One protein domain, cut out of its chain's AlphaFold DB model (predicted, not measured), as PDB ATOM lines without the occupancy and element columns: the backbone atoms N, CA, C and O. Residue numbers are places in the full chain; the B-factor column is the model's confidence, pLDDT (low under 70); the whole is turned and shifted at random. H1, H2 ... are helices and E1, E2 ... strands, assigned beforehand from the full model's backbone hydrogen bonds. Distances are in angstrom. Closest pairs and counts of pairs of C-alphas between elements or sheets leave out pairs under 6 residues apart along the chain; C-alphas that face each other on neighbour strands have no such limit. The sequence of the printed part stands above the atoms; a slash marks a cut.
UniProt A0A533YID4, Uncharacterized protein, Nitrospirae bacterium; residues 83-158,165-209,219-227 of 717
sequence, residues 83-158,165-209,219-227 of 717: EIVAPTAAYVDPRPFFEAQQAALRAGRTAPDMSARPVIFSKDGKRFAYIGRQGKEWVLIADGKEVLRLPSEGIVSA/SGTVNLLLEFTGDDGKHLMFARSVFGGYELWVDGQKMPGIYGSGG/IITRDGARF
ATOM      1  N   GLU A  83      40.385 -32.462  34.833       87.50
ATOM      2  CA  GLU A  83      39.228 -31.779  34.268       87.50
ATOM      3  C   GLU A  83      39.515 -30.287  34.051       87.50
ATOM      4  O   GLU A  83      40.219 -29.675  34.856       87.50
ATOM      5  N   ILE A  84      38.951 -29.690  32.998       87.50
ATOM      6  CA  ILE A  84      38.843 -28.229  32.869       87.50
ATOM      7  C   ILE A  84      37.439 -27.815  33.302       87.50
ATOM      8  O   ILE A  84      36.448 -28.298  32.760       87.50
ATOM      9  N   VAL A  85      37.361 -26.918  34.280       82.06
ATOM     10  CA  VAL A  85      36.102 -26.478  34.881       82.06
ATOM     11  C   VAL A  85      35.657 -25.182  34.210       82.06
ATOM     12  O   VAL A  85      36.398 -24.199  34.202       82.06
ATOM     13  N   ALA A  86      34.436 -25.160  33.670       76.50
ATOM     14  CA  ALA A  86      33.808 -23.905  33.270       76.50
ATOM     15  C   ALA A  86      33.271 -23.174  34.514       76.50
ATOM     16  O   ALA A  86      32.606 -23.803  35.342       76.50
ATOM     17  N   PRO A  87      33.529 -21.865  34.666       72.38
ATOM     18  CA  PRO A  87      32.940 -21.080  35.742       72.38
ATOM     19  C   PRO A  87      31.418 -21.046  35.579       72.38
ATOM     20  O   PRO A  87      30.924 -21.009  34.463       72.38
ATOM     21  N   THR A  88      30.650 -21.031  36.665       66.31
ATOM     22  CA  THR A  88      29.173 -21.000  36.612       66.31
ATOM     23  C   THR A  88      28.614 -19.701  36.025       66.31
ATOM     24  O   THR A  88      27.512 -19.705  35.482       66.31
ATOM     25  N   ALA A  89      29.367 -18.601  36.105       63.12
ATOM     26  CA  ALA A  89      29.086 -17.361  35.387       63.12
ATOM     27  C   ALA A  89      30.396 -16.647  35.029       63.12
ATOM     28  O   ALA A  89      31.415 -16.816  35.698       63.12
ATOM     29  N   ALA A  90      30.364 -15.841  33.969       60.81
ATOM     30  CA  ALA A  90      31.542 -15.156  33.440       60.81
ATOM     31  C   ALA A  90      31.884 -13.835  34.162       60.81
ATOM     32  O   ALA A  90      32.710 -13.078  33.659       60.81
ATOM     33  N   TYR A  91      31.228 -13.522  35.290       73.00
ATOM     34  CA  TYR A  91      31.233 -12.162  35.835       73.00
ATOM     35  C   TYR A  91      31.373 -12.116  37.342       73.00
ATOM     36  O   TYR A  91      30.655 -12.800  38.070       73.00
ATOM     37  N   VAL A  92      32.256 -11.230  37.778       81.12
ATOM     38  CA  VAL A  92      32.315 -10.703  39.134       81.12
ATOM     39  C   VAL A  92      31.568  -9.361  39.183       81.12
ATOM     40  O   VAL A  92      30.832  -9.125  40.137       81.12
ATOM     41  N   ASP A  93      31.668  -8.543  38.128       84.25
ATOM     42  CA  ASP A  93      30.854  -7.342  37.900       84.25
ATOM     43  C   ASP A  93      29.873  -7.576  36.730       84.25
ATOM     44  O   ASP A  93      30.283  -7.646  35.570       84.25
ATOM     45  N   PRO A  94      28.556  -7.693  36.974       73.69
ATOM     46  CA  PRO A  94      27.599  -8.019  35.916       73.69
ATOM     47  C   PRO A  94      27.177  -6.811  35.058       73.69
ATOM     48  O   PRO A  94      26.467  -6.980  34.064       73.69
ATOM     49  N   ARG A  95      27.559  -5.574  35.406       75.12
ATOM     50  CA  ARG A  95      27.049  -4.360  34.730       75.12
ATOM     51  C   ARG A  95      27.552  -4.202  33.293       75.12
ATOM     52  O   ARG A  95      26.713  -3.942  32.426       75.12
ATOM     53  N   PRO A  96      28.848  -4.426  32.981       73.06
ATOM     54  CA  PRO A  96      29.330  -4.373  31.604       73.06
ATOM     55  C   PRO A  96      28.570  -5.323  30.669       73.06
ATOM     56  O   PRO A  96      28.384  -5.008  29.496       73.06
ATOM     57  N   PHE A  97      28.096  -6.465  31.180       70.25
ATOM     58  CA  PHE A  97      27.266  -7.394  30.415       70.25
ATOM     59  C   PHE A  97      25.910  -6.789  30.054       70.25
ATOM     60  O   PHE A  97      25.553  -6.766  28.875       70.25
ATOM     61  N   PHE A  98      25.172  -6.274  31.040       70.62
ATOM     62  CA  PHE A  98      23.869  -5.660  30.788       70.62
ATOM     63  C   PHE A  98      23.996  -4.460  29.842       70.62
ATOM     64  O   PHE A  98      23.211  -4.332  28.902       70.62
ATOM     65  N   GLU A  99      25.027  -3.631  30.020       71.00
ATOM     66  CA  GLU A  99      25.318  -2.513  29.120       71.00
ATOM     67  C   GLU A  99      25.613  -2.982  27.688       71.00
ATOM     68  O   GLU A  99      25.034  -2.457  26.735       71.00
ATOM     69  N   ALA A 100      26.469  -3.996  27.519       66.62
ATOM     70  CA  ALA A 100      26.817  -4.533  26.206       66.62
ATOM     71  C   ALA A 100      25.619  -5.200  25.509       66.62
ATOM     72  O   ALA A 100      25.424  -5.011  24.306       66.62
ATOM     73  N   GLN A 101      24.792  -5.938  26.254       64.81
ATOM     74  CA  GLN A 101      23.563  -6.542  25.746       64.81
ATOM     75  C   GLN A 101      22.585  -5.466  25.263       64.81
ATOM     76  O   GLN A 101      22.098  -5.552  24.135       64.81
ATOM     77  N   GLN A 102      22.353  -4.419  26.058       64.00
ATOM     78  CA  GLN A 102      21.475  -3.319  25.656       64.00
ATOM     79  C   GLN A 102      22.039  -2.538  24.466       64.00
ATOM     80  O   GLN A 102      21.305  -2.228  23.530       64.00
ATOM     81  N   ALA A 103      23.344  -2.255  24.440       62.25
ATOM     82  CA  ALA A 103      23.987  -1.573  23.316       62.25
ATOM     83  C   ALA A 103      23.903  -2.383  22.010       62.25
ATOM     84  O   ALA A 103      23.691  -1.807  20.939       62.25
ATOM     85  N   ALA A 104      24.044  -3.711  22.083       54.53
ATOM     86  CA  ALA A 104      23.855  -4.595  20.938       54.53
ATOM     87  C   ALA A 104      22.402  -4.555  20.445       54.53
ATOM     88  O   ALA A 104      22.172  -4.263  19.271       54.53
ATOM     89  N   LEU A 105      21.428  -4.728  21.345       56.31
ATOM     90  CA  LEU A 105      20.000  -4.687  21.014       56.31
ATOM     91  C   LEU A 105      19.580  -3.341  20.400       56.31
ATOM     92  O   LEU A 105      18.881  -3.323  19.388       56.31
ATOM     93  N   ARG A 106      20.058  -2.212  20.946       54.28
ATOM     94  CA  ARG A 106      19.809  -0.860  20.401       54.28
ATOM     95  C   ARG A 106      20.366  -0.676  18.990       54.28
ATOM     96  O   ARG A 106      19.793   0.070  18.207       54.28
ATOM     97  N   ALA A 107      21.468  -1.350  18.676       48.22
ATOM     98  CA  ALA A 107      22.076  -1.348  17.351       48.22
ATOM     99  C   ALA A 107      21.468  -2.404  16.403       48.22
ATOM    100  O   ALA A 107      21.970  -2.575  15.296       48.22
ATOM    101  N   GLY A 108      20.434  -3.145  16.827       44.47
ATOM    102  CA  GLY A 108      19.867  -4.254  16.050       44.47
ATOM    103  C   GLY A 108      20.805  -5.461  15.919       44.47
ATOM    104  O   GLY A 108      20.613  -6.303  15.042       44.47
ATOM    105  N   ARG A 109      21.829  -5.548  16.778       50.06
ATOM    106  CA  ARG A 109      22.825  -6.624  16.813       50.06
ATOM    107  C   ARG A 109      22.411  -7.709  17.804       50.06
ATOM    108  O   ARG A 109      21.707  -7.454  18.781       50.06
ATOM    109  N   THR A 110      22.870  -8.937  17.573       46.84
ATOM    110  CA  THR A 110      22.721 -10.023  18.551       46.84
ATOM    111  C   THR A 110      23.527  -9.679  19.801       46.84
ATOM    112  O   THR A 110      24.675  -9.249  19.698       46.84
ATOM    113  N   ALA A 111      22.927  -9.855  20.980       55.19
ATOM    114  CA  ALA A 111      23.643  -9.700  22.238       55.19
ATOM    115  C   ALA A 111      24.861 -10.642  22.275       55.19
ATOM    116  O   ALA A 111      24.746 -11.776  21.803       55.19
ATOM    117  N   PRO A 112      26.014 -10.204  22.811       58.22
ATOM    118  CA  PRO A 112      27.181 -11.070  22.913       58.22
ATOM    119  C   PRO A 112      26.833 -12.330  23.721       58.22
ATOM    120  O   PRO A 112      26.294 -12.231  24.825       58.22
ATOM    121  N   ASP A 113      27.120 -13.513  23.162       55.09
ATOM    122  CA  ASP A 113      27.052 -14.774  23.904       55.09
ATOM    123  C   ASP A 113      28.213 -14.815  24.890       55.09
ATOM    124  O   ASP A 113      29.381 -14.917  24.510       55.09
ATOM    125  N   MET A 114      27.854 -14.727  26.159       60.69
ATOM    126  CA  MET A 114      28.789 -14.707  27.266       60.69
ATOM    127  C   MET A 114      28.452 -15.796  28.287       60.69
ATOM    128  O   MET A 114      28.659 -15.638  29.492       60.69
ATOM    129  N   SER A 115      27.888 -16.899  27.792       58.12
ATOM    130  CA  SER A 115      27.752 -18.131  28.559       58.12
ATOM    131  C   SER A 115      29.088 -18.543  29.182       58.12
ATOM    132  O   SER A 115      30.163 -18.197  28.694       58.12
ATOM    133  N   ALA A 116      29.020 -19.281  30.287       63.94
ATOM    134  CA  ALA A 116      30.166 -19.918  30.916       63.94
ATOM    135  C   ALA A 116      31.033 -20.671  29.891       63.94
ATOM    136  O   ALA A 116      30.569 -21.621  29.259       63.94
ATOM    137  N   ARG A 117      32.301 -20.270  29.739       76.44
ATOM    138  CA  ARG A 117      33.258 -20.922  28.832       76.44
ATOM    139  C   ARG A 117      34.415 -21.534  29.620       76.44
ATOM    140  O   ARG A 117      34.843 -20.941  30.605       76.44
ATOM    141  N   PRO A 118      34.971 -22.678  29.180       81.75
ATOM    142  CA  PRO A 118      36.102 -23.322  29.861       81.75
ATOM    143  C   PRO A 118      37.364 -22.448  29.899       81.75
ATOM    144  O   PRO A 118      38.254 -22.687  30.708       81.75
ATOM    145  N   VAL A 119      37.446 -21.442  29.023       88.62
ATOM    146  CA  VAL A 119      38.517 -20.447  28.959       88.62
ATOM    147  C   VAL A 119      37.878 -19.074  28.779       88.62
ATOM    148  O   VAL A 119      36.916 -18.943  28.021       88.62
ATOM    149  N   ILE A 120      38.418 -18.051  29.437       86.25
ATOM    150  CA  ILE A 120      38.053 -16.650  29.205       86.25
ATOM    151  C   ILE A 120      39.231 -15.893  28.590       86.25
ATOM    152  O   ILE A 120      40.387 -16.205  28.875       86.25
ATOM    153  N   PHE A 121      38.936 -14.881  27.776       87.75
ATOM    154  CA  PHE A 121      39.920 -13.938  27.243       87.75
ATOM    155  C   PHE A 121      39.670 -12.537  27.807       87.75
ATOM    156  O   PHE A 121      38.520 -12.180  28.069       87.75
ATOM    157  N   SER A 122      40.724 -11.725  27.944       87.94
ATOM    158  CA  SER A 122      40.567 -10.273  28.109       87.94
ATOM    159  C   SER A 122      39.837  -9.676  26.900       87.94
ATOM    160  O   SER A 122      39.808 -10.277  25.820       87.94
ATOM    161  N   LYS A 123      39.247  -8.483  27.043       80.06
ATOM    162  CA  LYS A 123      38.457  -7.891  25.952       80.06
ATOM    163  C   LYS A 123      39.292  -7.583  24.706       80.06
ATOM    164  O   LYS A 123      38.804  -7.738  23.587       80.06
ATOM    165  N   ASP A 124      40.551  -7.190  24.880       81.94
ATOM    166  CA  ASP A 124      41.513  -7.037  23.785       81.94
ATOM    167  C   ASP A 124      42.043  -8.373  23.225       81.94
ATOM    168  O   ASP A 124      42.743  -8.381  22.213       81.94
ATOM    169  N   GLY A 125      41.700  -9.499  23.860       83.88
ATOM    170  CA  GLY A 125      42.095 -10.849  23.478       83.88
ATOM    171  C   GLY A 125      43.540 -11.217  23.813       83.88
ATOM    172  O   GLY A 125      43.963 -12.321  23.484       83.88
ATOM    173  N   LYS A 126      44.337 -10.340  24.433       88.38
ATOM    174  CA  LYS A 126      45.767 -10.619  24.657       88.38
ATOM    175  C   LYS A 126      46.015 -11.599  25.795       88.38
ATOM    176  O   LYS A 126      46.966 -12.381  25.704       88.38
ATOM    177  N   ARG A 127      45.167 -11.563  26.824       93.06
ATOM    178  CA  ARG A 127      45.260 -12.409  28.014       93.06
ATOM    179  C   ARG A 127      44.203 -13.498  28.009       93.06
ATOM    180  O   ARG A 127      43.136 -13.325  27.421       93.06
ATOM    181  N   PHE A 128      44.484 -14.601  28.691       93.75
ATOM    182  CA  PHE A 128      43.523 -15.684  28.887       93.75
ATOM    183  C   PHE A 128      43.658 -16.331  30.262       93.75
ATOM    184  O   PHE A 128      44.736 -16.337  30.858       93.75
ATOM    185  N   ALA A 129      42.566 -16.911  30.756       94.44
ATOM    186  CA  ALA A 129      42.549 -17.639  32.018       94.44
ATOM    187  C   ALA A 129      41.565 -18.813  31.990       94.44
ATOM    188  O   ALA A 129      40.590 -18.802  31.237       94.44
ATOM    189  N   TYR A 130      41.840 -19.832  32.800       93.00
ATOM    190  CA  TYR A 130      40.985 -21.010  32.966       93.00
ATOM    191  C   TYR A 130      41.266 -21.721  34.291       93.00
ATOM    192  O   TYR A 130      42.294 -21.490  34.930       93.00
ATOM    193  N   ILE A 131      40.358 -22.611  34.693       91.44
ATOM    194  CA  ILE A 131      40.456 -23.369  35.942       91.44
ATOM    195  C   ILE A 131      40.586 -24.854  35.606       91.44
ATOM    196  O   ILE A 131      39.724 -25.432  34.946       91.44
ATOM    197  N   GLY A 132      41.666 -25.478  36.064       90.94
ATOM    198  CA  GLY A 132      41.864 -26.921  35.989       90.94
ATOM    199  C   GLY A 132      41.642 -27.584  37.346       90.94
ATOM    200  O   GLY A 132      42.011 -27.024  38.377       90.94
ATOM    201  N   ARG A 133      41.067 -28.787  37.372       89.75
ATOM    202  CA  ARG A 133      41.025 -29.632  38.572       89.75
ATOM    203  C   ARG A 133      42.154 -30.654  38.528       89.75
ATOM    204  O   ARG A 133      42.329 -31.360  37.534       89.75
ATOM    205  N   GLN A 134      42.903 -30.748  39.620       90.94
ATOM    206  CA  GLN A 134      43.951 -31.743  39.813       90.94
ATOM    207  C   GLN A 134      43.751 -32.404  41.177       90.94
ATOM    208  O   GLN A 134      43.942 -31.782  42.220       90.94
ATOM    209  N   GLY A 135      43.311 -33.660  41.182       87.62
ATOM    210  CA  GLY A 135      42.877 -34.341  42.395       87.62
ATOM    211  C   GLY A 135      41.760 -33.565  43.100       87.62
ATOM    212  O   GLY A 135      40.683 -33.357  42.533       87.62
ATOM    213  N   LYS A 136      42.039 -33.143  44.338       86.12
ATOM    214  CA  LYS A 136      41.136 -32.370  45.207       86.12
ATOM    215  C   LYS A 136      41.437 -30.869  45.212       86.12
ATOM    216  O   LYS A 136      41.115 -30.177  46.177       86.12
ATOM    217  N   GLU A 137      42.093 -30.366  44.175       88.00
ATOM    218  CA  GLU A 137      42.472 -28.962  44.073       88.00
ATOM    219  C   GLU A 137      41.972 -28.348  42.766       88.00
ATOM    220  O   GLU A 137      42.018 -28.975  41.705       88.00
ATOM    221  N   TRP A 138      41.518 -27.101  42.847       89.88
ATOM    222  CA  TRP A 138      41.401 -26.206  41.706       89.88
ATOM    223  C   TRP A 138      42.701 -25.442  41.521       89.88
ATOM    224  O   TRP A 138      43.296 -24.953  42.482       89.88
ATOM    225  N   VAL A 139      43.101 -25.303  40.266       94.25
ATOM    226  CA  VAL A 139      44.301 -24.600  39.835       94.25
ATOM    227  C   VAL A 139      43.877 -23.564  38.809       94.25
ATOM    228  O   VAL A 139      43.424 -23.900  37.714       94.25
ATOM    229  N   LEU A 140      43.996 -22.296  39.177       95.19
ATOM    230  CA  LEU A 140      43.744 -21.173  38.292       95.19
ATOM    231  C   LEU A 140      45.000 -20.892  37.472       95.19
ATOM    232  O   LEU A 140      46.062 -20.585  38.023       95.19
ATOM    233  N   ILE A 141      44.852 -20.961  36.154       97.25
ATOM    234  CA  ILE A 141      45.891 -20.615  35.193       97.25
ATOM    235  C   ILE A 141      45.546 -19.274  34.551       97.25
ATOM    236  O   ILE A 141      44.426 -19.089  34.079       97.25
ATOM    237  N   ALA A 142      46.523 -18.374  34.475       96.88
ATOM    238  CA  ALA A 142      46.462 -17.165  33.663       96.88
ATOM    239  C   ALA A 142      47.695 -17.095  32.768       96.88
ATOM    240  O   ALA A 142      48.819 -17.276  33.236       96.88
ATOM    241  N   ASP A 143      47.487 -16.852  31.476       96.31
ATOM    242  CA  ASP A 143      48.561 -16.670  30.495       96.31
ATOM    243  C   ASP A 143      49.601 -17.815  30.518       96.31
ATOM    244  O   ASP A 143      50.808 -17.611  30.379       96.31
ATOM    245  N   GLY A 144      49.120 -19.044  30.746       95.06
ATOM    246  CA  GLY A 144      49.931 -20.264  30.825       95.06
ATOM    247  C   GLY A 144      50.649 -20.499  32.161       95.06
ATOM    248  O   GLY A 144      51.374 -21.485  32.282       95.06
ATOM    249  N   LYS A 145      50.453 -19.639  33.167       96.25
ATOM    250  CA  LYS A 145      51.077 -19.744  34.494       96.25
ATOM    251  C   LYS A 145      50.045 -20.006  35.582       96.25
ATOM    252  O   LYS A 145      48.944 -19.470  35.537       96.25
ATOM    253  N   GLU A 146      50.420 -20.798  36.579       97.06
ATOM    254  CA  GLU A 146      49.620 -20.971  37.792       97.06
ATOM    255  C   GLU A 146      49.619 -19.679  38.613       97.06
ATOM    256  O   GLU A 146      50.677 -19.133  38.925       97.06
ATOM    257  N   VAL A 147      48.420 -19.190  38.932       97.06
ATOM    258  CA  VAL A 147      48.200 -17.959  39.709       97.06
ATOM    259  C   VAL A 147      47.663 -18.272  41.099       97.06
ATOM    260  O   VAL A 147      47.973 -17.569  42.059       97.06
ATOM    261  N   LEU A 148      46.843 -19.317  41.221       95.62
ATOM    262  CA  LEU A 148      46.191 -19.677  42.472       95.62
ATOM    263  C   LEU A 148      45.881 -21.172  42.499       95.62
ATOM    264  O   LEU A 148      45.409 -21.731  41.513       95.62
ATOM    265  N   ARG A 149      46.088 -21.796  43.657       94.38
ATOM    266  CA  ARG A 149      45.719 -23.183  43.935       94.38
ATOM    267  C   ARG A 149      44.910 -23.242  45.217       94.38
ATOM    268  O   ARG A 149      45.305 -22.658  46.225       94.38
ATOM    269  N   LEU A 150      43.763 -23.909  45.168       90.44
ATOM    270  CA  LEU A 150      42.821 -24.001  46.282       90.44
ATOM    271  C   LEU A 150      42.234 -25.410  46.382       90.44
ATOM    272  O   LEU A 150      42.070 -26.064  45.356       90.44
ATOM    273  N   PRO A 151      41.812 -25.856  47.576       86.25
ATOM    274  CA  PRO A 151      40.991 -27.054  47.702       86.25
ATOM    275  C   PRO A 151      39.703 -26.936  46.872       86.25
ATOM    276  O   PRO A 151      39.051 -25.889  46.893       86.25
ATOM    277  N   SER A 152      39.334 -28.012  46.175       75.25
ATOM    278  CA  SER A 152      38.107 -28.109  45.370       75.25
ATOM    279  C   SER A 152      36.867 -28.498  46.186       75.25
ATOM    280  O   SER A 152      35.761 -28.520  45.654       75.25
ATOM    281  N   GLU A 153      37.038 -28.857  47.462       67.81
ATOM    282  CA  GLU A 153      35.951 -29.173  48.398       67.81
ATOM    283  C   GLU A 153      35.570 -27.921  49.219       67.81
ATOM    284  O   GLU A 153      36.442 -27.196  49.703       67.81
ATOM    285  N   GLY A 154      34.265 -27.666  49.394       53.41
ATOM    286  CA  GLY A 154      33.735 -26.540  50.172       53.41
ATOM    287  C   GLY A 154      32.248 -26.707  50.512       53.41
ATOM    288  O   GLY A 154      31.500 -27.314  49.751       53.41
ATOM    289  N   ILE A 155      31.822 -26.205  51.677       42.25
ATOM    290  CA  ILE A 155      30.445 -26.336  52.186       42.25
ATOM    291  C   ILE A 155      29.525 -25.336  51.476       42.25
ATOM    292  O   ILE A 155      29.736 -24.125  51.575       42.25
ATOM    293  N   VAL A 156      28.458 -25.839  50.849       41.41
ATOM    294  CA  VAL A 156      27.302 -25.055  50.388       41.41
ATOM    295  C   VAL A 156      26.068 -25.530  51.158       41.41
ATOM    296  O   VAL A 156      25.960 -26.699  51.517       41.41
ATOM    297  N   SER A 157      25.211 -24.582  51.536       34.00
ATOM    298  CA  SER A 157      24.175 -24.701  52.568       34.00
ATOM    299  C   SER A 157      23.271 -25.937  52.467       34.00
ATOM    300  O   SER A 157      22.874 -26.354  51.382       34.00
ATOM    301  N   ALA A 158      22.857 -26.436  53.634       32.28
ATOM    302  CA  ALA A 158      21.862 -27.484  53.818       32.28
ATOM    303  C   ALA A 158      20.498 -27.122  53.193       32.28
ATOM    304  O   ALA A 158      19.689 -26.455  53.830       32.28
ATOM    305  N   SER A 165      31.563 -32.734  43.411       43.22
ATOM    306  CA  SER A 165      31.865 -31.576  42.541       43.22
ATOM    307  C   SER A 165      30.693 -30.658  42.128       43.22
ATOM    308  O   SER A 165      30.859 -29.855  41.217       43.22
ATOM    309  N   GLY A 166      29.525 -30.719  42.782       43.06
ATOM    310  CA  GLY A 166      28.286 -30.118  42.252       43.06
ATOM    311  C   GLY A 166      27.685 -28.894  42.959       43.06
ATOM    312  O   GLY A 166      26.495 -28.660  42.774       43.06
ATOM    313  N   THR A 167      28.402 -28.145  43.806       52.34
ATOM    314  CA  THR A 167      27.732 -27.105  44.630       52.34
ATOM    315  C   THR A 167      28.458 -25.772  44.790       52.34
ATOM    316  O   THR A 167      27.874 -24.875  45.384       52.34
ATOM    317  N   VAL A 168      29.677 -25.589  44.269       64.75
ATOM    318  CA  VAL A 168      30.413 -24.316  44.400       64.75
ATOM    319  C   VAL A 168      30.308 -23.501  43.113       64.75
ATOM    320  O   VAL A 168      30.777 -23.939  42.066       64.75
ATOM    321  N   ASN A 169      29.734 -22.301  43.204       77.25
ATOM    322  CA  ASN A 169      29.732 -21.343  42.105       77.25
ATOM    323  C   ASN A 169      31.118 -20.710  41.978       77.25
ATOM    324  O   ASN A 169      31.646 -20.155  42.945       77.25
ATOM    325  N   LEU A 170      31.680 -20.771  40.777       82.81
ATOM    326  CA  LEU A 170      32.949 -20.152  40.411       82.81
ATOM    327  C   LEU A 170      32.690 -19.006  39.436       82.81
ATOM    328  O   LEU A 170      31.937 -19.168  38.473       82.81
ATOM    329  N   LEU A 171      33.328 -17.869  39.687       85.94
ATOM    330  CA  LEU A 171      33.284 -16.671  38.855       85.94
ATOM    331  C   LEU A 171      34.711 -16.312  38.452       85.94
ATOM    332  O   LEU A 171      35.634 -16.419  39.265       85.94
ATOM    333  N   LEU A 172      34.894 -15.895  37.204       87.62
ATOM    334  CA  LEU A 172      36.201 -15.534  36.670       87.62
ATOM    335  C   LEU A 172      36.045 -14.411  35.644       87.62
ATOM    336  O   LEU A 172      35.275 -14.564  34.700       87.62
ATOM    337  N   GLU A 173      36.781 -13.311  35.816       89.25
ATOM    338  CA  GLU A 173      36.672 -12.123  34.962       89.25
ATOM    339  C   GLU A 173      38.009 -11.370  34.852       89.25
ATOM    340  O   GLU A 173      38.739 -11.226  35.832       89.25
ATOM    341  N   PHE A 174      38.323 -10.859  33.660       91.62
ATOM    342  CA  PHE A 174      39.394  -9.880  33.465       91.62
ATOM    343  C   PHE A 174      38.844  -8.454  33.567       91.62
ATOM    344  O   PHE A 174      37.829  -8.140  32.944       91.62
ATOM    345  N   THR A 175      39.538  -7.572  34.286       91.75
ATOM    346  CA  THR A 175      39.127  -6.171  34.445       91.75
ATOM    347  C   THR A 175      39.583  -5.299  33.271       91.75
ATOM    348  O   THR A 175      40.662  -5.492  32.712       91.75
ATOM    349  N   GLY A 176      38.779  -4.294  32.911       86.06
ATOM    350  CA  GLY A 176      39.132  -3.326  31.866       86.06
ATOM    351  C   GLY A 176      39.158  -3.908  30.450       86.06
ATOM    352  O   GLY A 176      38.697  -5.023  30.195       86.06
ATOM    353  N   ASP A 177      39.668  -3.121  29.506       83.56
ATOM    354  CA  ASP A 177      39.770  -3.538  28.103       83.56
ATOM    355  C   ASP A 177      41.058  -4.331  27.818       83.56
ATOM    356  O   ASP A 177      41.054  -5.241  26.989       83.56
ATOM    357  N   ASP A 178      42.133  -4.041  28.548       86.56
ATOM    358  CA  ASP A 178      43.455  -4.678  28.464       86.56
ATOM    359  C   ASP A 178      43.623  -5.894  29.397       86.56
ATOM    360  O   ASP A 178      44.665  -6.553  29.391       86.56
ATOM    361  N   GLY A 179      42.601  -6.218  30.195       90.25
ATOM    362  CA  GLY A 179      42.654  -7.308  31.165       90.25
ATOM    363  C   GLY A 179      43.600  -7.022  32.329       90.25
ATOM    364  O   GLY A 179      44.391  -7.890  32.700       90.25
ATOM    365  N   LYS A 180      43.549  -5.805  32.875       94.12
ATOM    366  CA  LYS A 180      44.483  -5.287  33.880       94.12
ATOM    367  C   LYS A 180      44.648  -6.195  35.101       94.12
ATOM    368  O   LYS A 180      45.781  -6.483  35.481       94.12
ATOM    369  N   HIS A 181      43.545  -6.699  35.645       95.56
ATOM    370  CA  HIS A 181      43.527  -7.669  36.738       95.56
ATOM    371  C   HIS A 181      42.719  -8.913  36.359       95.56
ATOM    372  O   HIS A 181      41.766  -8.829  35.581       95.56
ATOM    373  N   LEU A 182      43.078 -10.064  36.932       95.50
ATOM    374  CA  LEU A 182      42.262 -11.278  36.912       95.50
ATOM    375  C   LEU A 182      41.528 -11.421  38.248       95.50
ATOM    376  O   LEU A 182      42.156 -11.630  39.288       95.50
ATOM    377  N   MET A 183      40.201 -11.350  38.215       94.88
ATOM    378  CA  MET A 183      39.340 -11.581  39.371       94.88
ATOM    379  C   MET A 183      38.818 -13.014  39.353       94.88
ATOM    380  O   MET A 183      38.296 -13.482  38.344       94.88
ATOM    381  N   PHE A 184      38.932 -13.697  40.487       92.81
ATOM    382  CA  PHE A 184      38.369 -15.023  40.717       92.81
ATOM    383  C   PHE A 184      37.538 -14.992  41.992       92.81
ATOM    384  O   PHE A 184      38.022 -14.528  43.024       92.81
ATOM    385  N   ALA A 185      36.318 -15.515  41.953       89.81
ATOM    386  CA  ALA A 185      35.506 -15.668  43.148       89.81
ATOM    387  C   ALA A 185      34.911 -17.067  43.253       89.81
ATOM    388  O   ALA A 185      34.574 -17.698  42.249       89.81
ATOM    389  N   ARG A 186      34.762 -17.542  44.490       85.94
ATOM    390  CA  ARG A 186      34.113 -18.824  44.786       85.94
ATOM    391  C   ARG A 186      33.037 -18.641  45.842       85.94
ATOM    392  O   ARG A 186      33.255 -17.921  46.819       85.94
ATOM    393  N   SER A 187      31.904 -19.310  45.670       81.12
ATOM    394  CA  SER A 187      30.850 -19.288  46.678       81.12
ATOM    395  C   SER A 187      31.282 -20.026  47.939       81.12
ATOM    396  O   SER A 187      31.865 -21.111  47.878       81.12
ATOM    397  N   VAL A 188      30.913 -19.468  49.081       78.75
ATOM    398  CA  VAL A 188      31.038 -20.063  50.410       78.75
ATOM    399  C   VAL A 188      29.733 -19.848  51.176       78.75
ATOM    400  O   VAL A 188      28.826 -19.151  50.716       78.75
ATOM    401  N   PHE A 189      29.618 -20.419  52.374       74.00
ATOM    402  CA  PHE A 189      28.492 -20.106  53.247       74.00
ATOM    403  C   PHE A 189      28.435 -18.594  53.536       74.00
ATOM    404  O   PHE A 189      29.362 -18.031  54.116       74.00
ATOM    405  N   GLY A 190      27.342 -17.940  53.132       71.06
ATOM    406  CA  GLY A 190      27.109 -16.511  53.362       71.06
ATOM    407  C   GLY A 190      27.555 -15.561  52.243       71.06
ATOM    408  O   GLY A 190      27.378 -14.355  52.407       71.06
ATOM    409  N   GLY A 191      28.089 -16.055  51.117       80.75
ATOM    410  CA  GLY A 191      28.432 -15.205  49.970       80.75
ATOM    411  C   GLY A 191      29.572 -15.764  49.121       80.75
ATOM    412  O   GLY A 191      29.608 -16.956  48.827       80.75
ATOM    413  N   TYR A 192      30.501 -14.896  48.732       87.38
ATOM    414  CA  TYR A 192      31.657 -15.220  47.905       87.38
ATOM    415  C   TYR A 192      32.956 -14.727  48.540       87.38
ATOM    416  O   TYR A 192      33.041 -13.613  49.062       87.38
ATOM    417  N   GLU A 193      33.990 -15.560  48.464       90.81
ATOM    418  CA  GLU A 193      35.368 -15.123  48.667       90.81
ATOM    419  C   GLU A 193      35.923 -14.613  47.333       90.81
ATOM    420  O   GLU A 193      35.650 -15.211  46.290       90.81
ATOM    421  N   LEU A 194      36.709 -13.534  47.370       93.94
ATOM    422  CA  LEU A 194      37.286 -12.895  46.188       93.94
ATOM    423  C   LEU A 194      38.815 -12.983  46.199       93.94
ATOM    424  O   LEU A 194      39.452 -12.763  47.229       93.94
ATOM    425  N   TRP A 195      39.399 -13.228  45.032       96.69
ATOM    426  CA  TRP A 195      40.820 -13.090  44.743       96.69
ATOM    427  C   TRP A 195      41.014 -12.149  43.562       96.69
ATOM    428  O   TRP A 195      40.252 -12.190  42.596       96.69
ATOM    429  N   VAL A 196      42.066 -11.342  43.629       97.06
ATOM    430  CA  VAL A 196      42.520 -10.488  42.528       97.06
ATOM    431  C   VAL A 196      43.994 -10.784  42.308       97.06
ATOM    432  O   VAL A 196      44.781 -10.719  43.251       97.06
ATOM    433  N   ASP A 197      44.345 -11.209  41.094       96.56
ATOM    434  CA  ASP A 197      45.698 -11.635  40.709       96.56
ATOM    435  C   ASP A 197      46.311 -12.678  41.667       96.56
ATOM    436  O   ASP A 197      47.496 -12.651  41.991       96.56
ATOM    437  N   GLY A 198      45.478 -13.601  42.158       95.81
ATOM    438  CA  GLY A 198      45.876 -14.665  43.090       95.81
ATOM    439  C   GLY A 198      45.947 -14.242  44.560       95.81
ATOM    440  O   GLY A 198      46.023 -15.102  45.440       95.81
ATOM    441  N   GLN A 199      45.838 -12.949  44.870       97.00
ATOM    442  CA  GLN A 199      45.777 -12.464  46.245       97.00
ATOM    443  C   GLN A 199      44.342 -12.516  46.774       97.00
ATOM    444  O   GLN A 199      43.427 -11.976  46.158       97.00
ATOM    445  N   LYS A 200      44.141 -13.123  47.950       96.25
ATOM    446  CA  LYS A 200      42.832 -13.150  48.617       96.25
ATOM    447  C   LYS A 200      42.461 -11.758  49.128       96.25
ATOM    448  O   LYS A 200      43.243 -11.134  49.845       96.25
ATOM    449  N   MET A 201      41.265 -11.299  48.783       97.06
ATOM    450  CA  MET A 201      40.730 -10.013  49.217       97.06
ATOM    451  C   MET A 201      40.032 -10.122  50.589       97.06
ATOM    452  O   MET A 201      39.607 -11.216  50.978       97.06
ATOM    453  N   PRO A 202      39.914  -9.020  51.357       95.69
ATOM    454  CA  PRO A 202      39.283  -9.043  52.675       95.69
ATOM    455  C   PRO A 202      37.800  -9.442  52.657       95.69
ATOM    456  O   PRO A 202      36.987  -8.845  51.951       95.69
ATOM    457  N   GLY A 203      37.436 -10.372  53.542       91.69
ATOM    458  CA  GLY A 203      36.048 -10.714  53.856       91.69
ATOM    459  C   GLY A 203      35.290 -11.474  52.771       91.69
ATOM    460  O   GLY A 203      35.850 -11.915  51.769       91.69
ATOM    461  N   ILE A 204      33.993 -11.639  53.025       89.19
ATOM    462  CA  ILE A 204      33.035 -12.298  52.133       89.19
ATOM    463  C   ILE A 204      32.062 -11.239  51.622       89.19
ATOM    464  O   ILE A 204      31.543 -10.450  52.415       89.19
ATOM    465  N   TYR A 205      31.807 -11.220  50.316       88.25
ATOM    466  CA  TYR A 205      30.826 -10.324  49.704       88.25
ATOM    467  C   TYR A 205      29.535 -11.079  49.362       88.25
ATOM    468  O   TYR A 205      29.561 -12.272  49.065       88.25
ATOM    469  N   GLY A 206      28.392 -10.401  49.453       77.06
ATOM    470  CA  GLY A 206      27.103 -10.949  49.014       77.06
ATOM    471  C   GLY A 206      26.893 -10.729  47.515       77.06
ATOM    472  O   GLY A 206      27.518  -9.844  46.948       77.06
ATOM    473  N   SER A 207      26.006 -11.497  46.880       67.06
ATOM    474  CA  SER A 207      25.580 -11.228  45.500       67.06
ATOM    475  C   SER A 207      24.119 -10.793  45.482       67.06
ATOM    476  O   SER A 207      23.278 -11.433  46.120       67.06
ATOM    477  N   GLY A 208      23.835  -9.678  44.806       56.22
ATOM    478  CA  GLY A 208      22.548  -8.977  44.869       56.22
ATOM    479  C   GLY A 208      21.632  -9.210  43.669       56.22
ATOM    480  O   GLY A 208      20.542  -8.653  43.635       56.22
ATOM    481  N   GLY A 209      22.047 -10.003  42.676       46.22
ATOM    482  CA  GLY A 209      21.190 -10.339  41.535       46.22
ATOM    483  C   GLY A 209      20.727  -9.128  40.713       46.22
ATOM    484  O   GLY A 209      19.555  -9.048  40.370       46.22
ATOM    485  N   ILE A 219      32.267  -3.888  41.986       90.56
ATOM    486  CA  ILE A 219      32.238  -2.928  40.895       90.56
ATOM    487  C   ILE A 219      33.656  -2.636  40.430       90.56
ATOM    488  O   ILE A 219      34.561  -2.494  41.253       90.56
ATOM    489  N   ILE A 220      33.842  -2.513  39.121       92.00
ATOM    490  CA  ILE A 220      35.138  -2.239  38.496       92.00
ATOM    491  C   ILE A 220      35.068  -0.874  37.791       92.00
ATOM    492  O   ILE A 220      34.022  -0.490  37.255       92.00
ATOM    493  N   THR A 221      36.158  -0.102  37.809       92.81
ATOM    494  CA  THR A 221      36.270   1.111  36.982       92.81
ATOM    495  C   THR A 221      36.361   0.762  35.499       92.81
ATOM    496  O   THR A 221      36.801  -0.319  35.116       92.81
ATOM    497  N   ARG A 222      35.970   1.692  34.620       83.75
ATOM    498  CA  ARG A 222      35.954   1.457  33.165       83.75
ATOM    499  C   ARG A 222      37.320   1.039  32.607       83.75
ATOM    500  O   ARG A 222      37.388   0.181  31.734       83.75
ATOM    501  N   ASP A 223      38.390   1.635  33.121       89.31
ATOM    502  CA  ASP A 223      39.778   1.317  32.767       89.31
ATOM    503  C   ASP A 223      40.300   0.020  33.416       89.31
ATOM    504  O   ASP A 223      41.453  -0.351  33.215       89.31
ATOM    505  N   GLY A 224      39.481  -0.657  34.226       92.19
ATOM    506  CA  GLY A 224      39.840  -1.881  34.934       92.19
ATOM    507  C   GLY A 224      40.821  -1.703  36.086       92.19
ATOM    508  O   GLY A 224      41.238  -2.707  36.654       92.19
ATOM    509  N   ALA A 225      41.225  -0.472  36.413       94.31
ATOM    510  CA  ALA A 225      42.311  -0.199  37.349       94.31
ATOM    511  C   ALA A 225      41.932  -0.347  38.817       94.31
ATOM    512  O   ALA A 225      42.807  -0.588  39.645       94.31
ATOM    513  N   ARG A 226      40.659  -0.121  39.138       95.56
ATOM    514  CA  ARG A 226      40.172  -0.088  40.508       95.56
ATOM    515  C   ARG A 226      38.925  -0.926  40.647       95.56
ATOM    516  O   ARG A 226      38.160  -1.100  39.696       95.56
ATOM    517  N   PHE A 227      38.704  -1.404  41.859       95.31
ATOM    518  CA  PHE A 227      37.508  -2.147  42.205       95.31
ATOM    519  C   PHE A 227      37.054  -1.835  43.627       95.31
ATOM    520  O   PHE A 227      37.845  -1.471  44.501       95.31
TER     521      PHE A 227
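AT A GLANCE: This is residues 83 to 158, 165 to 209 and 219 to 227 of the 717 residues of an uncharacterized protein of Nitrospirae bacterium (UniProt A0A533YID4). Two four-stranded sheets, E1 to E4 and E5 to E8, lie partly face to face as a sandwich with their strands crossed at 39 degrees, and the one helix, H1, lies out at one end on neither sheet. From H1 a long stretch with no named element, residues 107 to 127, leads back to the first sheet. The printed part has 130 residues, in the order E1 H1 E2 E3 E4 E5 E6 E7 E8, and both sheets run in chain order, antiparallel throughout. The class is mostly strand, though under half of the residues are in named elements. The whole is compact, with a radius of gyration of the C-alphas of 14.9 A and spans of 45 by 35 by 27 A.

IN THESE COORDINATES: Find C-alpha 83 at (39.228, -31.779, 34.268), where E1, residues 83 to 85, begins. H1, residues 95 to 106, starts with C-alpha 95 at (27.049, -4.360, 34.730) and is 16.4 A long. Next come E2, residues 128 to 134, 19.4 A, E3, residues 137 to 142, 16.2 A, and E4, residues 145 to 151, 18.2 A. Beyond the first cut look for E5, residues 170 to 174, E6, residues 182 to 188, 19.6 A, E7, residues 191 to 196, 16.6 A, and E8, residues 199 to 205, which ends with C-alpha 205 at (30.826, -10.324, 49.704).

HOW THE PARTS SIT: Begin with the sheet E1 E2 E3 E4, which is strongly twisted and has E1 and E4 as edge strands. Beside E1 runs E2, with N 85 and O 131 2.9 A apart. E2, E3 and E4 form a meander, each strand the antiparallel neighbour of the one before; look for N 132 and O 139 at 2.9 A, and N 140 and O 148 at 2.8 A. E5, E6, E7 and E8 form a second meander in a strongly twisted sheet, with N 183 and O 173 at 2.8 A, N 184 and O 195 at 2.9 A, and N 192 and O 205 at 2.8 A. Between the sheets, E2 and E5 are near each other, with 8 pairs of C-alphas within 10 A; the closest C-alphas of E3 and E6, those of Ala 142 and Leu 182, are 7.9 A apart. H1 is not on either sheet, and every O i to N i+4 pair inside it is within hydrogen-bond range.

THE WHOLE: The two C-alphas farthest apart, those of Ala 107 and Gly 135, are 46.4 A from each other. Residues 159 to 164 and 210 to 218 are not printed, with gaps of 15.6 A and 13.3 A between the C-alphas across the cuts. The link from H1 to E2 is long. The mean pLDDT of the printed part is 79.4, and 33 residues are under 70, among them residues 100 to 116.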